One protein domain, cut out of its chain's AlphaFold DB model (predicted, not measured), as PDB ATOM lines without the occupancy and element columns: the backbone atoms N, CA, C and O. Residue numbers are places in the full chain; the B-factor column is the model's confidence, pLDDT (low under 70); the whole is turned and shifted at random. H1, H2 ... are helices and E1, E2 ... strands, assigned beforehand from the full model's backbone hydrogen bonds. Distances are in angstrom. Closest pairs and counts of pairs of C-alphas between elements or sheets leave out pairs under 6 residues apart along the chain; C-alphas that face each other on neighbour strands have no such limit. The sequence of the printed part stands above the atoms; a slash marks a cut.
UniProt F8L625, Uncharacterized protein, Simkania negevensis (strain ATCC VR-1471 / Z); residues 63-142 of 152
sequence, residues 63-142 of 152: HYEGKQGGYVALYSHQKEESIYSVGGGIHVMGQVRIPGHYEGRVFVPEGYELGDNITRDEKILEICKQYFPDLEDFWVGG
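What this domain is: This is residues 63 to 142 of the 152 residues of an uncharacterized protein of Simkania negevensis (strain ATCC VR-1471 / Z) (UniProt F8L625). One strongly twisted, branched antiparallel sheet has long E3 and E1 side by side at its core, E5 beside E1, and short E2 and E4 at opposite ends of E3, which bends by 116 degrees at residue 100. H1 packs on the sheet, across its strands. The printed part has 80 residues, with E1, E2, E3, E4, H1 and E5 in order; the class is mixed. It is compact, radius of gyration of the C-alphas 12.2 A, spanning 33 by 25 by 19 A.

Where its parts are: Find C-alpha 69 at (3.476, -18.605, -89.931); E1 runs 22.9 A to residue 76. E3 is residues 90 to 103, 22.7 A; E2 84 to 87; E4 106 to 109; H1 122 to 131, 14.8 A. E5, 138 to 141, ends at (9.261, -12.670, -101.435).

How they stand to each other: E3 lies on one side of E1 (N 72 to O 96, 3.0 A), E5 on the other side (N 75 to O 139, 2.8 A). The meander E2 E3 E4, each strand the antiparallel neighbour of the one before, has N 92 and O 84 2.9 A apart and N 108 and O 101 2.8 A apart. H1 is on the sheet at a height of 8.7 A, with 4 of 6 O i to N i+4 pairs within hydrogen-bond range.

The domain as a whole: The printed part has no cut, the link E4 to H1 is long, and no printed residue is under 70 in pLDDT.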
ATOM      1  N   HIS A  63       4.881 -26.031 -95.106       95.44
ATOM      2  CA  HIS A  63       6.095 -26.520 -94.430       95.44
ATOM      3  C   HIS A  63       6.026 -26.338 -92.907       95.44
ATOM      4  O   HIS A  63       6.529 -27.162 -92.145       95.44
ATOM      5  N   TYR A  64       5.379 -25.263 -92.463       94.00
ATOM      6  CA  TYR A  64       5.126 -24.984 -91.060       94.00
ATOM      7  C   TYR A  64       3.625 -24.938 -90.780       94.00
ATOM      8  O   TYR A  64       2.893 -24.231 -91.469       94.00
ATOM      9  N   GLU A  65       3.174 -25.633 -89.733       91.19
ATOM     10  CA  GLU A  65       1.759 -25.703 -89.321       91.19
ATOM     11  C   GLU A  65       1.463 -24.955 -88.005       91.19
ATOM     12  O   GLU A  65       0.319 -24.884 -87.562       91.19
ATOM     13  N   GLY A  66       2.483 -24.381 -87.355       88.50
ATOM     14  CA  GLY A  66       2.298 -23.635 -86.108       88.50
ATOM     15  C   GLY A  66       1.634 -22.268 -86.313       88.50
ATOM     16  O   GLY A  66       1.481 -21.794 -87.440       88.50
ATOM     17  N   LYS A  67       1.250 -21.616 -85.208       83.25
ATOM     18  CA  LYS A  67       0.435 -20.385 -85.223       83.25
ATOM     19  C   LYS A  67       1.093 -19.236 -85.990       83.25
ATOM     20  O   LYS A  67       0.502 -18.683 -86.904       83.25
ATOM     21  N   GLN A  68       2.343 -18.929 -85.654       88.12
ATOM     22  CA  GLN A  68       3.087 -17.813 -86.240       88.12
ATOM     23  C   GLN A  68       3.746 -18.251 -87.543       88.12
ATOM     24  O   GLN A  68       4.924 -18.603 -87.577       88.12
ATOM     25  N   GLY A  69       2.957 -18.308 -88.608       89.25
ATOM     26  CA  GLY A  69       3.476 -18.605 -89.931       89.25
ATOM     27  C   GLY A  69       2.651 -17.975 -91.031       89.25
ATOM     28  O   GLY A  69       1.473 -17.657 -90.868       89.25
ATOM     29  N   GLY A  70       3.284 -17.843 -92.182       90.81
ATOM     30  CA  GLY A  70       2.706 -17.228 -93.362       90.81
ATOM     31  C   GLY A  70       3.475 -17.641 -94.600       90.81
ATOM     32  O   GLY A  70       4.365 -18.490 -94.538       90.81
ATOM     33  N   TYR A  71       3.075 -17.096 -95.739       93.00
ATOM     34  CA  TYR A  71       3.486 -17.608 -97.036       93.00
ATOM     35  C   TYR A  71       4.505 -16.695 -97.696       93.00
ATOM     36  O   TYR A  71       4.257 -15.506 -97.893       93.00
ATOM     37  N   VAL A  72       5.619 -17.292 -98.112       95.00
ATOM     38  CA  VAL A  72       6.495 -16.702 -99.124       95.00
ATOM     39  C   VAL A  72       6.028 -17.152-100.504       95.00
ATOM     40  O   VAL A  72       5.745 -18.333-100.723       95.00
ATOM     41  N   ALA A  73       5.946 -16.214-101.441       94.81
ATOM     42  CA  ALA A  73       5.712 -16.521-102.846       94.81
ATOM     43  C   ALA A  73       7.034 -16.844-103.544       94.81
ATOM     44  O   ALA A  73       8.060 -16.215-103.273       94.81
ATOM     45  N   LEU A  74       6.985 -17.804-104.468       95.69
ATOM     46  CA  LEU A  74       8.090 -18.153-105.352       95.69
ATOM     47  C   LEU A  74       7.912 -17.402-106.669       95.69
ATOM     48  O   LEU A  74       6.913 -17.583-107.373       95.69
ATOM     49  N   TYR A  75       8.895 -16.577-106.996       95.50
ATOM     50  CA  TYR A  75       8.921 -15.727-108.170       95.50
ATOM     51  C   TYR A  75       9.948 -16.206-109.182       95.50
ATOM     52  O   TYR A  75      11.054 -16.587-108.811       95.50
ATOM     53  N   SER A  76       9.615 -16.119-110.464       95.56
ATOM     54  CA  SER A  76      10.563 -16.359-111.549       95.56
ATOM     55  C   SER A  76      10.333 -15.388-112.705       95.56
ATOM     56  O   SER A  76       9.274 -14.765-112.835       95.56
ATOM     57  N   HIS A  77      11.345 -15.269-113.561       95.25
ATOM     58  CA  HIS A  77      11.202 -14.677-114.888       95.25
ATOM     59  C   HIS A  77      10.709 -15.684-115.936       95.25
ATOM     60  O   HIS A  77      10.353 -15.284-117.046       95.25
ATOM     61  N   GLN A  78      10.654 -16.974-115.594       93.50
ATOM     62  CA  GLN A  78      10.071 -18.001-116.447       93.50
ATOM     63  C   GLN A  78       8.552 -17.848-116.490       93.50
ATOM     64  O   GLN A  78       7.880 -17.735-115.463       93.50
ATOM     65  N   LYS A  79       8.004 -17.813-117.704       92.50
ATOM     66  CA  LYS A  79       6.560 -17.672-117.915       92.50
ATOM     67  C   LYS A  79       5.889 -19.032-118.021       92.50
ATOM     68  O   LYS A  79       4.717 -19.175-117.660       92.50
ATOM     69  N   GLU A  80       6.608 -19.995-118.571       90.44
ATOM     70  CA  GLU A  80       6.228 -21.390-118.682       90.44
ATOM     71  C   GLU A  80       5.860 -21.913-117.292       90.44
ATOM     72  O   GLU A  80       6.520 -21.602-116.308       90.44
ATOM     73  N   GLU A  81       4.734 -22.624-117.204       86.62
ATOM     74  CA  GLU A  81       4.216 -23.222-115.959       86.62
ATOM     75  C   GLU A  81       3.861 -22.243-114.822       86.62
ATOM     76  O   GLU A  81       3.300 -22.654-113.808       86.62
ATOM     77  N   SER A  82       4.054 -20.935-115.021       92.75
ATOM     78  CA  SER A  82       3.619 -19.927-114.056       92.75
ATOM     79  C   SER A  82       2.100 -19.893-113.874       92.75
ATOM     80  O   SER A  82       1.298 -20.109-114.797       92.75
ATOM     81  N   ILE A  83       1.682 -19.545-112.659       93.88
ATOM     82  CA  ILE A  83       0.269 -19.473-112.287       93.88
ATOM     83  C   ILE A  83      -0.326 -18.143-112.753       93.88
ATOM     84  O   ILE A  83      -1.374 -18.122-113.415       93.88
ATOM     85  N   TYR A  84       0.369 -17.041-112.454       92.31
ATOM     86  CA  TYR A  84       0.001 -15.681-112.843       92.31
ATOM     87  C   TYR A  84       1.217 -14.747-112.912       92.31
ATOM     88  O   TYR A  84       2.298 -15.073-112.429       92.31
ATOM     89  N   SER A  85       1.034 -13.569-113.516       91.75
ATOM     90  CA  SER A  85       2.043 -12.505-113.536       91.75
ATOM     91  C   SER A  85       1.646 -11.360-112.616       91.75
ATOM     92  O   SER A  85       0.472 -10.998-112.544       91.75
ATOM     93  N   VAL A  86       2.644 -10.756-111.975       89.19
ATOM     94  CA  VAL A  86       2.513  -9.499-111.218       89.19
ATOM     95  C   VAL A  86       2.988  -8.283-112.032       89.19
ATOM     96  O   VAL A  86       3.037  -7.166-111.526       89.19
ATOM     97  N   GLY A  87       3.296  -8.474-113.321       89.50
ATOM     98  CA  GLY A  87       3.868  -7.454-114.203       89.50
ATOM     99  C   GLY A  87       5.399  -7.456-114.222       89.50
ATOM    100  O   GLY A  87       6.049  -8.202-113.498       89.50
ATOM    101  N   GLY A  88       5.992  -6.660-115.120       90.81
ATOM    102  CA  GLY A  88       7.455  -6.519-115.214       90.81
ATOM    103  C   GLY A  88       8.215  -7.787-115.627       90.81
ATOM    104  O   GLY A  88       9.408  -7.878-115.371       90.81
ATOM    105  N   GLY A  89       7.538  -8.770-116.235       92.88
ATOM    106  CA  GLY A  89       8.136 -10.076-116.538       92.88
ATOM    107  C   GLY A  89       8.369 -10.939-115.296       92.88
ATOM    108  O   GLY A  89       9.223 -11.816-115.329       92.88
ATOM    109  N   ILE A  90       7.654 -10.666-114.200       93.00
ATOM    110  CA  ILE A  90       7.700 -11.446-112.964       93.00
ATOM    111  C   ILE A  90       6.444 -12.308-112.875       93.00
ATOM    112  O   ILE A  90       5.314 -11.851-113.113       93.00
ATOM    113  N   HIS A  91       6.666 -13.565-112.528       93.50
ATOM    114  CA  HIS A  91       5.679 -14.625-112.522       93.50
ATOM    115  C   HIS A  91       5.683 -15.346-111.178       93.50
ATOM    116  O   HIS A  91       6.747 -15.560-110.604       93.50
ATOM    117  N   VAL A  92       4.500 -15.705-110.679       94.19
ATOM    118  CA  VAL A  92       4.346 -16.512-109.462       94.19
ATOM    119  C   VAL A  92       4.211 -17.976-109.840       94.19
ATOM    120  O   VAL A  92       3.364 -18.336-110.664       94.19
ATOM    121  N   MET A  93       5.036 -18.801-109.205       95.19
ATOM    122  CA  MET A  93       5.126 -20.242-109.445       95.19
ATOM    123  C   MET A  93       4.359 -21.044-108.391       95.19
ATOM    124  O   MET A  93       3.798 -22.095-108.681       95.19
ATOM    125  N   GLY A  94       4.293 -20.520-107.169       94.38
ATOM    126  CA  GLY A  94       3.682 -21.182-106.027       94.38
ATOM    127  C   GLY A  94       3.977 -20.432-104.737       94.38
ATOM    128  O   GLY A  94       4.517 -19.321-104.763       94.38
ATOM    129  N   GLN A  95       3.635 -21.051-103.613       94.62
ATOM    130  CA  GLN A  95       3.905 -20.501-102.290       94.62
ATOM    131  C   GLN A  95       4.184 -21.590-101.254       94.62
ATOM    132  O   GLN A  95       3.677 -22.711-101.350       94.62
ATOM    133  N   VAL A  96       4.970 -21.240-100.237       95.69
ATOM    134  CA  VAL A  96       5.297 -22.130 -99.115       95.69
ATOM    135  C   VAL A  96       5.073 -21.405 -97.795       95.69
ATOM    136  O   VAL A  96       5.532 -20.276 -97.623       95.69
ATOM    137  N   ARG A  97       4.380 -22.061 -96.858       94.62
ATOM    138  CA  ARG A  97       4.183 -21.560 -95.495       94.62
ATOM    139  C   ARG A  97       5.405 -21.833 -94.634       94.62
ATOM    140  O   ARG A  97       5.754 -22.995 -94.453       94.62
ATOM    141  N   ILE A  98       5.994 -20.805 -94.039       96.12
ATOM    142  CA  ILE A  98       7.143 -20.915 -93.126       96.12
ATOM    143  C   ILE A  98       6.873 -20.136 -91.820       96.12
ATOM    144  O   ILE A  98       5.896 -19.381 -91.765       96.12
ATOM    145  N   PRO A  99       7.681 -20.323 -90.757       95.62
ATOM    146  CA  PRO A  99       7.548 -19.550 -89.521       95.62
ATOM    147  C   PRO A  99       7.768 -18.048 -89.744       95.62
ATOM    148  O   PRO A  99       8.632 -17.659 -90.533       95.62
ATOM    149  N   GLY A 100       7.000 -17.208 -89.050       93.56
ATOM    150  CA  GLY A 100       7.070 -15.746 -89.132       93.56
ATOM    151  C   GLY A 100       5.725 -15.073 -88.863       93.56
ATOM    152  O   GLY A 100       4.796 -15.685 -88.335       93.56
ATOM    153  N   HIS A 101       5.585 -13.817 -89.272       90.62
ATOM    154  CA  HIS A 101       4.362 -13.031 -89.083       90.62
ATOM    155  C   HIS A 101       4.115 -12.091 -90.263       90.62
ATOM    156  O   HIS A 101       5.012 -11.793 -91.045       90.62
ATOM    157  N   TYR A 102       2.880 -11.619 -90.417       87.56
ATOM    158  CA  TYR A 102       2.569 -10.575 -91.393       87.56
ATOM    159  C   TYR A 102       2.718  -9.188 -90.762       87.56
ATOM    160  O   TYR A 102       2.132  -8.903 -89.720       87.56
ATOM    161  N   GLU A 103       3.435  -8.296 -91.440       88.25
ATOM    162  CA  GLU A 103       3.422  -6.859 -91.172       88.25
ATOM    163  C   GLU A 103       2.635  -6.153 -92.279       88.25
ATOM    164  O   GLU A 103       3.110  -5.904 -93.394       88.25
ATOM    165  N   GLY A 104       1.361  -5.878 -91.992       84.50
ATOM    166  CA  GLY A 104       0.410  -5.439 -93.007       84.50
ATOM    167  C   GLY A 104       0.202  -6.527 -94.063       84.50
ATOM    168  O   GLY A 104      -0.320  -7.593 -93.758       84.50
ATOM    169  N   ARG A 105       0.603  -6.256 -95.311       82.56
ATOM    170  CA  ARG A 105       0.480  -7.204 -96.438       82.56
ATOM    171  C   ARG A 105       1.742  -8.028 -96.707       82.56
ATOM    172  O   ARG A 105       1.736  -8.860 -97.607       82.56
ATOM    173  N   VAL A 106       2.840  -7.724 -96.018       88.25
ATOM    174  CA  VAL A 106       4.144  -8.338 -96.276       88.25
ATOM    175  C   VAL A 106       4.397  -9.383 -95.206       88.25
ATOM    176  O   VAL A 106       4.373  -9.072 -94.019       88.25
ATOM    177  N   PHE A 107       4.633 -10.622 -95.622       91.69
ATOM    178  CA  PHE A 107       5.096 -11.665 -94.723       91.69
ATOM    179  C   PHE A 107       6.574 -11.455 -94.372       91.69
ATOM    180  O   PHE A 107       7.415 -11.308 -95.262       91.69
ATOM    181  N   VAL A 108       6.881 -11.461 -93.079       93.94
ATOM    182  CA  VAL A 108       8.227 -11.346 -92.517       93.94
ATOM    183  C   VAL A 108       8.582 -12.695 -91.881       93.94
ATOM    184  O   VAL A 108       7.955 -13.084 -90.892       93.94
ATOM    185  N   PRO A 109       9.540 -13.452 -92.449       95.94
ATOM    186  CA  PRO A 109       9.958 -14.726 -91.874       95.94
ATOM    187  C   PRO A 109      10.580 -14.555 -90.482       95.94
ATOM    188  O   PRO A 109      11.138 -13.506 -90.159       95.94
ATOM    189  N   GLU A 110      10.525 -15.602 -89.661       96.19
ATOM    190  CA  GLU A 110      11.124 -15.589 -88.324       96.19
ATOM    191  C   GLU A 110      12.625 -15.251 -88.382       96.19
ATOM    192  O   GLU A 110      13.393 -15.868 -89.122       96.19
ATOM    193  N   GLY A 111      13.044 -14.272 -87.576       96.06
ATOM    194  CA  GLY A 111      14.431 -13.802 -87.524       96.06
ATOM    195  C   GLY A 111      14.787 -12.704 -88.531       96.06
ATOM    196  O   GLY A 111      15.957 -12.329 -88.586       96.06
ATOM    197  N   TYR A 112      13.812 -12.185 -89.281       96.94
ATOM    198  CA  TYR A 112      13.967 -11.054 -90.200       96.94
ATOM    199  C   TYR A 112      13.116  -9.865 -89.745       96.94
ATOM    200  O   TYR A 112      12.168 -10.016 -88.973       96.94
ATOM    201  N   GLU A 113      13.444  -8.684 -90.258       96.50
ATOM    202  CA  GLU A 113      12.675  -7.454 -90.078       96.50
ATOM    203  C   GLU A 113      12.032  -7.008 -91.401       96.50
ATOM    204  O   GLU A 113      12.488  -7.342 -92.503       96.50
ATOM    205  N   LEU A 114      10.952  -6.226 -91.320       93.25
ATOM    206  CA  LEU A 114      10.324  -5.654 -92.508       93.25
ATOM    207  C   LEU A 114      11.322  -4.789 -93.296       93.25
ATOM    208  O   LEU A 114      11.807  -3.766 -92.817       93.25
ATOM    209  N   GLY A 115      11.562  -5.168 -94.552       90.75
ATOM    210  CA  GLY A 115      12.514  -4.500 -95.444       90.75
ATOM    211  C   GLY A 115      13.816  -5.272 -95.649       90.75
ATOM    212  O   GLY A 115      14.559  -4.944 -96.579       90.75
ATOM    213  N   ASP A 116      14.058  -6.326 -94.867       95.00
ATOM    214  CA  ASP A 116      15.160  -7.244 -95.123       95.00
ATOM    215  C   ASP A 116      15.011  -7.931 -96.482       95.00
ATOM    216  O   ASP A 116      13.923  -8.303 -96.938       95.00
ATOM    217  N   ASN A 117      16.146  -8.115 -97.154       94.19
ATOM    218  CA  ASN A 117      16.174  -8.743 -98.463       94.19
ATOM    219  C   ASN A 117      16.231 -10.271 -98.338       94.19
ATOM    220  O   ASN A 117      17.311 -10.855 -98.282       94.19
ATOM    221  N   ILE A 118      15.066 -10.912 -98.389       95.69
ATOM    222  CA  ILE A 118      14.944 -12.379 -98.371       95.69
ATOM    223  C   ILE A 118      15.062 -13.033 -99.759       95.69
ATOM    224  O   ILE A 118      15.077 -14.254 -99.859       95.69
ATOM    225  N   THR A 119      15.175 -12.240-100.834       95.19
ATOM    226  CA  THR A 119      15.104 -12.681-102.247       95.19
ATOM    227  C   THR A 119      15.958 -13.914-102.538       95.19
ATOM    228  O   THR A 119      15.525 -14.825-103.239       95.19
ATOM    229  N   ARG A 120      17.184 -13.953-102.009       93.81
ATOM    230  CA  ARG A 120      18.140 -15.045-102.246       93.81
ATOM    231  C   ARG A 120      18.606 -15.716-100.957       93.81
ATOM    232  O   ARG A 120      19.717 -16.234-100.926       93.81
ATOM    233  N   ASP A 121      17.791 -15.669 -99.907       97.06
ATOM    234  CA  ASP A 121      18.138 -16.329 -98.653       97.06
ATOM    235  C   ASP A 121      18.260 -17.847 -98.854       97.06
ATOM    236  O   ASP A 121      17.326 -18.505 -99.317       97.06
ATOM    237  N   GLU A 122      19.424 -18.406 -98.524       95.81
ATOM    238  CA  GLU A 122      19.734 -19.810 -98.797       95.81
ATOM    239  C   GLU A 122      18.805 -20.765 -98.042       95.81
ATOM    240  O   GLU A 122      18.340 -21.740 -98.629       95.81
ATOM    241  N   LYS A 123      18.462 -20.461 -96.785       96.12
ATOM    242  CA  LYS A 123      17.635 -21.346 -95.953       96.12
ATOM    243  C   LYS A 123      16.203 -21.394 -96.466       96.12
ATOM    244  O   LYS A 123      15.619 -22.470 -96.584       96.12
ATOM    245  N   ILE A 124      15.636 -20.236 -96.802       97.06
ATOM    246  CA  ILE A 124      14.271 -20.168 -97.336       97.06
ATOM    247  C   ILE A 124      14.213 -20.833 -98.717       97.06
ATOM    248  O   ILE A 124      13.280 -21.590 -99.004       97.06
ATOM    249  N   LEU A 125      15.225 -20.615 -99.564       96.88
ATOM    250  CA  LEU A 125      15.314 -21.272-100.869       96.88
ATOM    251  C   LEU A 125      15.459 -22.794-100.748       96.88
ATOM    252  O   LEU A 125      14.847 -23.515-101.532       96.88
ATOM    253  N   GLU A 126      16.233 -23.298 -99.786       96.75
ATOM    254  CA  GLU A 126      16.361 -24.735 -99.520       96.75
ATOM    255  C   GLU A 126      15.035 -25.374 -99.107       96.75
ATOM    256  O   GLU A 126      14.719 -26.466 -99.578       96.75
ATOM    257  N   ILE A 127      14.229 -24.694 -98.286       96.94
ATOM    258  CA  ILE A 127      12.864 -25.140 -97.967       96.94
ATOM    259  C   ILE A 127      12.024 -25.187 -99.248       96.94
ATOM    260  O   ILE A 127      11.408 -26.205 -99.549       96.94
ATOM    261  N   CYS A 128      12.033 -24.116-100.043       96.75
ATOM    262  CA  CYS A 128      11.232 -24.028-101.265       96.75
ATOM    263  C   CYS A 128      11.588 -25.114-102.294       96.75
ATOM    264  O   CYS A 128      10.692 -25.719-102.881       96.75
ATOM    265  N   LYS A 129      12.878 -25.421-102.472       96.62
ATOM    266  CA  LYS A 129      13.358 -26.466-103.396       96.62
ATOM    267  C   LYS A 129      12.884 -27.873-103.031       96.62
ATOM    268  O   LYS A 129      12.819 -28.722-103.912       96.62
ATOM    269  N   GLN A 130      12.538 -28.134-101.769       96.62
ATOM    270  CA  GLN A 130      11.972 -29.431-101.372       96.62
ATOM    271  C   GLN A 130      10.572 -29.650-101.960       96.62
ATOM    272  O   GLN A 130      10.206 -30.786-102.249       96.62
ATOM    273  N   TYR A 131       9.812 -28.570-102.158       95.25
ATOM    274  CA  TYR A 131       8.438 -28.611-102.669       95.25
ATOM    275  C   TYR A 131       8.336 -28.275-104.162       95.25
ATOM    276  O   TYR A 131       7.385 -28.681-104.827       95.25
ATOM    277  N   PHE A 132       9.327 -27.559-104.696       94.12
ATOM    278  CA  PHE A 132       9.425 -27.170-106.104       94.12
ATOM    279  C   PHE A 132      10.791 -27.583-106.682       94.12
ATOM    280  O   PHE A 132      11.597 -26.715-107.022       94.12
ATOM    281  N   PRO A 133      11.094 -28.893-106.765       94.00
ATOM    282  CA  PRO A 133      12.420 -29.374-107.159       94.00
ATOM    283  C   PRO A 133      12.776 -29.061-108.618       94.00
ATOM    284  O   PRO A 133      13.952 -28.884-108.925       94.00
ATOM    285  N   ASP A 134      11.772 -28.959-109.490       92.06
ATOM    286  CA  ASP A 134      11.950 -28.693-110.922       92.06
ATOM    287  C   ASP A 134      12.014 -27.189-111.246       92.06
ATOM    288  O   ASP A 134      12.253 -26.804-112.391       92.06
ATOM    289  N   LEU A 135      11.789 -26.318-110.254       91.31
ATOM    290  CA  LEU A 135      11.806 -24.879-110.471       91.31
ATOM    291  C   LEU A 135      13.246 -24.353-110.490       91.31
ATOM    292  O   LEU A 135      13.925 -24.265-109.464       91.31
ATOM    293  N   GLU A 136      13.688 -23.942-111.674       88.81
ATOM    294  CA  GLU A 136      14.990 -23.315-111.889       88.81
ATOM    295  C   GLU A 136      14.892 -21.779-111.861       88.81
ATOM    296  O   GLU A 136      13.874 -21.200-112.228       88.81
ATOM    297  N   ASP A 137      15.974 -21.112-111.442       91.88
ATOM    298  CA  ASP A 137      16.116 -19.643-111.415       91.88
ATOM    299  C   ASP A 137      14.890 -18.896-110.851       91.88
ATOM    300  O   ASP A 137      14.123 -18.226-111.554       91.88
ATOM    301  N   PHE A 138      14.701 -19.040-109.539       96.06
ATOM    302  CA  PHE A 138      13.633 -18.387-108.796       96.06
ATOM    303  C   PHE A 138      14.168 -17.648-107.570       96.06
ATOM    304  O   PHE A 138      15.286 -17.878-107.099       96.06
ATOM    305  N   TRP A 139      13.338 -16.755-107.050       96.75
ATOM    306  CA  TRP A 139      13.553 -16.058-105.792       96.75
ATOM    307  C   TRP A 139      12.282 -16.072-104.953       96.75
ATOM    308  O   TRP A 139      11.211 -16.447-105.429       96.75
ATOM    309  N   VAL A 140      12.399 -15.661-103.696       96.06
ATOM    310  CA  VAL A 140      11.267 -15.620-102.766       96.06
ATOM    311  C   VAL A 140      10.928 -14.192-102.366       96.06
ATOM    312  O   VAL A 140      11.779 -13.305-102.390       96.06
ATOM    313  N   GLY A 141       9.677 -13.952-101.992       94.38
ATOM    314  CA  GLY A 141       9.261 -12.670-101.435       94.38
ATOM    315  C   GLY A 141       8.042 -12.805-100.533       94.38
ATOM    316  O   GLY A 141       7.205 -13.683-100.734       94.38
ATOM    317  N   GLY A 142       7.965 -11.926 -99.533       90.25
ATOM    318  CA  GLY A 142       6.881 -11.904 -98.551       90.25
ATOM    319  C   GLY A 142       5.665 -11.077 -98.971       90.25
ATOM    320  O   GLY A 142       4.580 -11.259 -98.427       90.25
TER     321      GLY A 142